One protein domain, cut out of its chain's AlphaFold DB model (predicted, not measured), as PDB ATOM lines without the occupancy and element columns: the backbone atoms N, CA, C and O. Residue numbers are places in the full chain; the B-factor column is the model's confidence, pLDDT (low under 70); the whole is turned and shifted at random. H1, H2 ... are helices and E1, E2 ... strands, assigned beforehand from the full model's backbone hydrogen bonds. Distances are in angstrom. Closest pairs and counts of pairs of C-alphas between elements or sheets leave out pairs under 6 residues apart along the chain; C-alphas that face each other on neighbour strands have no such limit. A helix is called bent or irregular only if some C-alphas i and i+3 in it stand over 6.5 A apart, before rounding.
ATOM      1  N   ILE A   4     -40.151  35.134 -48.078       96.25
ATOM      2  CA  ILE A   4     -41.012  35.904 -47.169       96.25
ATOM      3  C   ILE A   4     -40.238  36.559 -46.016       96.25
ATOM      4  O   ILE A   4     -40.567  37.666 -45.601       96.25
ATOM      5  N   ASP A   5     -39.182  35.904 -45.521       95.00
ATOM      6  CA  ASP A   5     -38.356  36.455 -44.443       95.00
ATOM      7  C   ASP A   5     -37.505  37.623 -44.974       95.00
ATOM      8  O   ASP A   5     -37.309  38.616 -44.277       95.00
ATOM      9  N   LEU A   6     -37.029  37.520 -46.222       95.50
ATOM     10  CA  LEU A   6     -36.295  38.592 -46.899       95.50
ATOM     11  C   LEU A   6     -37.184  39.817 -47.115       95.50
ATOM     12  O   LEU A   6     -36.791  40.924 -46.759       95.50
ATOM     13  N   GLU A   7     -38.378  39.614 -47.667       96.75
ATOM     14  CA  GLU A   7     -39.334  40.687 -47.943       96.75
ATOM     15  C   GLU A   7     -39.729  41.429 -46.662       96.75
ATOM     16  O   GLU A   7     -39.579  42.649 -46.586       96.75
ATOM     17  N   ALA A   8     -40.132  40.697 -45.617       96.06
ATOM     18  CA  ALA A   8     -40.484  41.291 -44.328       96.06
ATOM     19  C   ALA A   8     -39.319  42.089 -43.719       96.06
ATOM     20  O   ALA A   8     -39.522  43.168 -43.157       96.06
ATOM     21  N   ARG A   9     -38.088  41.584 -43.857       95.12
ATOM     22  CA  ARG A   9     -36.882  42.253 -43.362       95.12
ATOM     23  C   ARG A   9     -36.586  43.548 -44.116       95.12
ATOM     24  O   ARG A   9     -36.236  44.537 -43.478       95.12
ATOM     25  N   VAL A  10     -36.742  43.555 -45.440       96.06
ATOM     26  CA  VAL A  10     -36.537  44.752 -46.271       96.06
ATOM     27  C   VAL A  10     -37.602  45.806 -45.975       96.06
ATOM     28  O   VAL A  10     -37.246  46.953 -45.726       96.06
ATOM     29  N   ILE A  11     -38.884  45.425 -45.935       96.88
ATOM     30  CA  ILE A  11     -39.986  46.352 -45.633       96.88
ATOM     31  C   ILE A  11     -39.773  47.002 -44.262       96.88
ATOM     32  O   ILE A  11     -39.791  48.224 -44.151       96.88
ATOM     33  N   SER A  12     -39.479  46.193 -43.239       96.56
ATOM     34  CA  SER A  12     -39.238  46.694 -41.884       96.56
ATOM     35  C   SER A  12     -38.057  47.666 -41.816       96.56
ATOM     36  O   SER A  12     -38.156  48.701 -41.161       96.56
ATOM     37  N   ALA A  13     -36.952  47.375 -42.510       96.06
ATOM     38  CA  ALA A  13     -35.801  48.274 -42.558       96.06
ATOM     39  C   ALA A  13     -36.144  49.611 -43.238       96.06
ATOM     40  O   ALA A  13     -35.797  50.671 -42.721       96.06
ATOM     41  N   VAL A  14     -36.866  49.573 -44.362       96.00
ATOM     42  CA  VAL A  14     -37.291  50.780 -45.086       96.00
ATOM     43  C   VAL A  14     -38.223  51.639 -44.232       96.00
ATOM     44  O   VAL A  14     -38.023  52.851 -44.151       96.00
ATOM     45  N   ASP A  15     -39.210  51.040 -43.567       96.25
ATOM     46  CA  ASP A  15     -40.153  51.775 -42.719       96.25
ATOM     47  C   ASP A  15     -39.454  52.440 -41.527       96.25
ATOM     48  O   ASP A  15     -39.702  53.613 -41.231       96.25
ATOM     49  N   GLN A  16     -38.526  51.727 -40.884       96.44
ATOM     50  CA  GLN A  16     -37.717  52.261 -39.788       96.44
ATOM     51  C   GLN A  16     -36.854  53.443 -40.253       96.44
ATOM     52  O   GLN A  16     -36.917  54.514 -39.643       96.44
ATOM     53  N   ILE A  17     -36.140  53.317 -41.376       96.38
ATOM     54  CA  ILE A  17     -35.342  54.419 -41.936       96.38
ATOM     55  C   ILE A  17     -36.218  55.638 -42.244       96.38
ATOM     56  O   ILE A  17     -35.880  56.760 -41.867       96.38
ATOM     57  N   ARG A  18     -37.380  55.439 -42.880       94.94
ATOM     58  CA  ARG A  18     -38.322  56.529 -43.194       94.94
ATOM     59  C   ARG A  18     -38.887  57.207 -41.945       94.94
ATOM     60  O   ARG A  18     -39.314  58.357 -42.021       94.94
ATOM     61  N   SER A  19     -38.883  56.513 -40.807       94.81
ATOM     62  CA  SER A  19     -39.243  57.067 -39.498       94.81
ATOM     63  C   SER A  19     -38.078  57.757 -38.767       94.81
ATOM     64  O   SER A  19     -38.259  58.243 -37.652       94.81
ATOM     65  N   GLY A  20     -36.894  57.825 -39.387       94.00
ATOM     66  CA  GLY A  20     -35.689  58.439 -38.824       94.00
ATOM     67  C   GLY A  20     -34.912  57.530 -37.870       94.00
ATOM     68  O   GLY A  20     -34.140  58.027 -37.051       94.00
ATOM     69  N   GLN A  21     -35.134  56.216 -37.935       94.38
ATOM     70  CA  GLN A  21     -34.415  55.230 -37.130       94.38
ATOM     71  C   GLN A  21     -33.226  54.652 -37.899       94.38
ATOM     72  O   GLN A  21     -33.297  54.443 -39.110       94.38
ATOM     73  N   SER A  22     -32.156  54.336 -37.170       93.81
ATOM     74  CA  SER A  22     -31.039  53.552 -37.697       93.81
ATOM     75  C   SER A  22     -31.349  52.056 -37.641       93.81
ATOM     76  O   SER A  22     -31.822  51.547 -36.624       93.81
ATOM     77  N   VAL A  23     -31.043  51.355 -38.726       94.12
ATOM     78  CA  VAL A  23     -31.253  49.921 -38.945       94.12
ATOM     79  C   VAL A  23     -29.976  49.186 -39.359       94.12
ATOM     80  O   VAL A  23     -29.960  47.954 -39.298       94.12
ATOM     81  N   GLU A  24     -28.924  49.895 -39.792       89.25
ATOM     82  CA  GLU A  24     -27.653  49.300 -40.206       89.25
ATOM     83  C   GLU A  24     -27.019  48.512 -39.055       89.25
ATOM     84  O   GLU A  24     -26.892  48.973 -37.919       89.25
ATOM     85  N   ASN A  25     -26.638  47.275 -39.354       90.56
ATOM     86  CA  ASN A  25     -25.997  46.349 -38.429       90.56
ATOM     87  C   ASN A  25     -25.175  45.323 -39.219       90.56
ATOM     88  O   ASN A  25     -25.120  45.366 -40.444       90.56
ATOM     89  N   ASP A  26     -24.567  44.352 -38.536       87.81
ATOM     90  CA  ASP A  26     -23.726  43.338 -39.192       87.81
ATOM     91  C   ASP A  26     -24.449  42.517 -40.281       87.81
ATOM     92  O   ASP A  26     -23.801  41.887 -41.116       87.81
ATOM     93  N   PHE A  27     -25.784  42.541 -40.309       91.56
ATOM     94  CA  PHE A  27     -26.611  41.749 -41.212       91.56
ATOM     95  C   PHE A  27     -27.552  42.575 -42.107       91.56
ATOM     96  O   PHE A  27     -28.263  41.985 -42.929       91.56
ATOM     97  N   ILE A  28     -27.602  43.902 -41.955       93.69
ATOM     98  CA  ILE A  28     -28.360  44.823 -42.817       93.69
ATOM     99  C   ILE A  28     -27.482  46.031 -43.112       93.69
ATOM    100  O   ILE A  28     -27.045  46.711 -42.193       93.69
ATOM    101  N   GLU A  29     -27.303  46.335 -44.390       93.31
ATOM    102  CA  GLU A  29     -26.607  47.535 -44.845       93.31
ATOM    103  C   GLU A  29     -27.503  48.267 -45.856       93.31
ATOM    104  O   GLU A  29     -28.096  47.625 -46.731       93.31
ATOM    105  N   CYS A  30     -27.603  49.594 -45.756       94.06
ATOM    106  CA  CYS A  30     -28.426  50.416 -46.645       94.06
ATOM    107  C   CYS A  30     -27.556  51.430 -47.387       94.06
ATOM    108  O   CYS A  30     -26.724  52.131 -46.805       94.06
ATOM    109  N   LYS A  31     -27.698  51.506 -48.707       91.38
ATOM    110  CA  LYS A  31     -26.942  52.462 -49.521       91.38
ATOM    111  C   LYS A  31     -27.843  53.130 -50.530       91.38
ATOM    112  O   LYS A  31     -28.626  52.484 -51.211       91.38
ATOM    113  N   ARG A  32     -27.645  54.435 -50.690       91.94
ATOM    114  CA  ARG A  32     -28.244  55.208 -51.777       91.94
ATOM    115  C   ARG A  32     -27.875  54.642 -53.142       91.94
ATOM    116  O   ARG A  32     -28.749  54.336 -53.938       91.94
ATOM    117  N   ASP A  33     -26.577  54.479 -53.369       89.00
ATOM    118  CA  ASP A  33     -26.017  54.098 -54.659       89.00
ATOM    119  C   ASP A  33     -25.458  52.677 -54.627       89.00
ATOM    120  O   ASP A  33     -24.951  52.206 -53.602       89.00
ATOM    121  N   SER A  34     -25.460  52.027 -55.791       87.31
ATOM    122  CA  SER A  34     -24.763  50.757 -55.984       87.31
ATOM    123  C   SER A  34     -23.280  50.875 -55.595       87.31
ATOM    124  O   SER A  34     -22.614  51.864 -55.935       87.31
ATOM    125  N   PRO A  35     -22.722  49.875 -54.890       85.56
ATOM    126  CA  PRO A  35     -21.324  49.900 -54.486       85.56
ATOM    127  C   PRO A  35     -20.402  49.921 -55.713       85.56
ATOM    128  O   PRO A  35     -20.581  49.164 -56.662       85.56
ATOM    129  N   LYS A  36     -19.366  50.765 -55.669       88.19
ATOM    130  CA  LYS A  36     -18.293  50.789 -56.677       88.19
ATOM    131  C   LYS A  36     -17.214  49.757 -56.341       88.19
ATOM    132  O   LYS A  36     -17.111  49.308 -55.200       88.19
ATOM    133  N   GLU A  37     -16.348  49.435 -57.301       88.31
ATOM    134  CA  GLU A  37     -15.266  48.443 -57.139       88.31
ATOM    135  C   GLU A  37     -14.364  48.704 -55.921       88.31
ATOM    136  O   GLU A  37     -13.945  47.777 -55.228       88.31
ATOM    137  N   ASN A  38     -14.135  49.974 -55.576       88.88
ATOM    138  CA  ASN A  38     -13.355  50.359 -54.397       88.88
ATOM    139  C   ASN A  38     -13.991  49.945 -53.051       88.88
ATOM    140  O   ASN A  38     -13.340  50.053 -52.010       88.88
ATOM    141  N   LYS A  39     -15.239  49.463 -53.049       89.00
ATOM    142  CA  LYS A  39     -15.942  48.925 -51.876       89.00
ATOM    143  C   LYS A  39     -15.843  47.411 -51.738       89.00
ATOM    144  O   LYS A  39     -16.209  46.897 -50.684       89.00
ATOM    145  N   ALA A  40     -15.279  46.702 -52.718       89.88
ATOM    146  CA  ALA A  40     -15.203  45.240 -52.707       89.88
ATOM    147  C   ALA A  40     -14.532  44.685 -51.437       89.88
ATOM    148  O   ALA A  40     -15.069  43.789 -50.791       89.88
ATOM    149  N   ARG A  41     -13.396  45.263 -51.015       92.81
ATOM    150  CA  ARG A  41     -12.682  44.826 -49.801       92.81
ATOM    151  C   ARG A  41     -13.497  45.045 -48.524       92.81
ATOM    152  O   ARG A  41     -13.463  44.207 -47.628       92.81
ATOM    153  N   GLN A  42     -14.212  46.167 -48.439       89.56
ATOM    154  CA  GLN A  42     -15.066  46.478 -47.293       89.56
ATOM    155  C   GLN A  42     -16.239  45.493 -47.219       89.56
ATOM    156  O   GLN A  42     -16.482  44.921 -46.159       89.56
ATOM    157  N   LEU A  43     -16.895  45.244 -48.356       88.44
ATOM    158  CA  LEU A  43     -18.001  44.295 -48.462       88.44
ATOM    159  C   LEU A  43     -17.556  42.879 -48.077       88.44
ATOM    160  O   LEU A  43     -18.182  42.256 -47.227       88.44
ATOM    161  N   ALA A  44     -16.429  42.407 -48.618       91.06
ATOM    162  CA  ALA A  44     -15.859  41.111 -48.252       91.06
ATOM    163  C   ALA A  44     -15.579  41.008 -46.743       91.06
ATOM    164  O   ALA A  44     -15.872  39.990 -46.124       91.06
ATOM    165  N   GLY A  45     -15.062  42.076 -46.126       91.50
ATOM    166  CA  GLY A  45     -14.846  42.128 -44.682       91.50
ATOM    167  C   GLY A  45     -16.135  41.988 -43.870       91.50
ATOM    168  O   GLY A  45     -16.144  41.253 -42.886       91.50
ATOM    169  N   SER A  46     -17.216  42.664 -44.273       87.50
ATOM    170  CA  SER A  46     -18.524  42.538 -43.611       87.50
ATOM    171  C   SER A  46     -19.124  41.142 -43.779       87.50
ATOM    172  O   SER A  46     -19.560  40.549 -42.798       87.50
ATOM    173  N   LEU A  47     -19.051  40.564 -44.981       92.50
ATOM    174  CA  LEU A  47     -19.544  39.206 -45.238       92.50
ATOM    175  C   LEU A  47     -18.763  38.142 -44.453       92.50
ATOM    176  O   LEU A  47     -19.356  37.199 -43.937       92.50
ATOM    177  N   ASN A  48     -17.449  38.316 -44.300       94.12
ATOM    178  CA  ASN A  48     -16.640  37.424 -43.471       94.12
ATOM    179  C   ASN A  48     -17.047  37.490 -41.989       94.12
ATOM    180  O   ASN A  48     -17.055  36.456 -41.324       94.12
ATOM    181  N   ARG A  49     -17.401  38.677 -41.469       91.38
ATOM    182  CA  ARG A  49     -17.883  38.828 -40.081       91.38
ATOM    183  C   ARG A  49     -19.231  38.153 -39.853       91.38
ATOM    184  O   ARG A  49     -19.432  37.600 -38.780       91.38
ATOM    185  N   ALA A  50     -20.104  38.148 -40.859       92.31
ATOM    186  CA  ALA A  50     -21.386  37.455 -40.789       92.31
ATOM    187  C   ALA A  50     -21.250  35.922 -40.714       92.31
ATOM    188  O   ALA A  50     -22.229  35.242 -40.449       92.31
ATOM    189  N   ALA A  51     -20.055  35.356 -40.930       93.25
ATOM    190  CA  ALA A  51     -19.739  33.952 -40.642       93.25
ATOM    191  C   ALA A  51     -20.703  32.911 -41.263       93.25
ATOM    192  O   ALA A  51     -20.916  31.836 -40.706       93.25
ATOM    193  N   GLY A  52     -21.252  33.210 -42.445       91.56
ATOM    194  CA  GLY A  52     -22.201  32.344 -43.155       91.56
ATOM    195  C   GLY A  52     -23.672  32.699 -42.933       91.56
ATOM    196  O   GLY A  52     -24.530  32.168 -43.642       91.56
ATOM    197  N   ASP A  53     -23.970  33.630 -42.026       92.75
ATOM    198  CA  ASP A  53     -25.311  34.174 -41.876       92.75
ATOM    199  C   ASP A  53     -25.682  35.095 -43.051       92.75
ATOM    200  O   ASP A  53     -24.836  35.808 -43.604       92.75
ATOM    201  N   PRO A  54     -26.967  35.125 -43.450       91.88
ATOM    202  CA  PRO A  54     -27.423  36.006 -44.514       91.88
ATOM    203  C   PRO A  54     -27.322  37.495 -44.151       91.88
ATOM    204  O   PRO A  54     -27.977  37.973 -43.217       91.88
ATOM    205  N   VAL A  55     -26.599  38.241 -44.985       92.94
ATOM    206  CA  VAL A  55     -26.537  39.708 -44.962       92.94
ATOM    207  C   VAL A  55     -27.438  40.269 -46.057       92.94
ATOM    208  O   VAL A  55     -27.382  39.817 -47.203       92.94
ATOM    209  N   VAL A  56     -28.272  41.248 -45.715       94.56
ATOM    210  CA  VAL A  56     -29.149  41.941 -46.666       94.56
ATOM    211  C   VAL A  56     -28.537  43.287 -47.021       94.56
ATOM    212  O   VAL A  56     -28.257  44.094 -46.138       94.56
ATOM    213  N   TYR A  57     -28.357  43.530 -48.319       93.00
ATOM    214  CA  TYR A  57     -27.859  44.798 -48.834       93.00
ATOM    215  C   TYR A  57     -28.980  45.509 -49.597       93.00
ATOM    216  O   TYR A  57     -29.419  45.019 -50.637       93.00
ATOM    217  N   ILE A  58     -29.478  46.621 -49.056       94.12
ATOM    218  CA  ILE A  58     -30.622  47.364 -49.599       94.12
ATOM    219  C   ILE A  58     -30.090  48.592 -50.339       94.12
ATOM    220  O   ILE A  58     -29.427  49.437 -49.739       94.12
ATOM    221  N   ILE A  59     -30.359  48.680 -51.644       93.19
ATOM    222  CA  ILE A  59     -29.881  49.770 -52.505       93.19
ATOM    223  C   ILE A  59     -31.043  50.701 -52.869       93.19
ATOM    224  O   ILE A  59     -32.145  50.227 -53.138       93.19
ATOM    225  N   GLY A  60     -30.787  52.008 -52.896       93.25
ATOM    226  CA  GLY A  60     -31.778  53.053 -53.159       93.25
ATOM    227  C   GLY A  60     -32.316  53.733 -51.901       93.25
ATOM    228  O   GLY A  60     -33.301  54.453 -51.982       93.25
TER     229      GLY A  60
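What this domain is: This is residues 4 to 60 of the 81 residues of an uncharacterized protein of Arthrobacter sp. SLBN-100 (UniProt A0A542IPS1). A narrow ribbon of two short parallel strands, E1 and E2, stands between two helices: H1 is close by on one side, and H2 is on the other side with its residues 37 to 42 standing free. The chain crosses from E1 through H2 and back to E2, the strand beside E1. The printed part has 57 residues with two named helices and two named strands, in the order H1, E1, H2, E2; the class is mixed, helices and strands. The whole is only just compact, close to loose, with a radius of gyration of the C-alphas of 11.9 A, and it spans 31 by 24 by 18 A.

Where its parts are: H1 is residues 4 to 18, 21.2 A from first to last C-alpha; C-alpha 4 is at (-41.012, 35.904, -47.169). E1 follows as residues 28 to 31, with C-alpha 28 at (-28.360, 44.823, -42.817). H2 is residues 37 to 49, 19.8 A long, and it is irregular: C-alphas 38 and 41 are 7.2 A apart. E2 is residues 56 to 59, and its last C-alpha, 59, is at (-29.881, 49.770, -52.505).

How they stand to each other: E1 and E2 are parallel neighbours, with 14 degrees between their N-to-C directions. The C-alphas of Ile 28 and Val 56 face each other at 4.9 A. N 29 and O 56, 3.0 A apart, and N 58 and O 29, 2.9 A apart, are within hydrogen-bond range. H1 and E2 have 3 pairs of C-alphas within 8 A; the closest are those of Val 10 and Ile 58, 7.3 A apart. H1 and E1 are near each other, with 8 pairs of C-alphas within 10 A. E1, H2 and E2 form a strand-helix-strand unit, two parallel neighbour strands with a helix between them along the chain, and its crossover is right-handed. H1 and H2 are apart. In H1 every O i to N i+4 pair is within hydrogen-bond range; in H2 7 of 9 are.

The domain as a whole: The two C-alphas farthest apart are those of Ile 4 and Asn 38, at 32.0 A, while those of Ile 4 and Gly 60, the first and last printed, are 20.4 A apart. Residues 36 to 42, of which 37 to 42 belong to H2, stand free. The link from E1 to H2 is tight, with 5 residues; those from H1 to E1, with 9, and from H2 to E2, with 6, are short. The printed part has no cut. The mean pLDDT of the printed part is 92.7, and no printed residue is under 70.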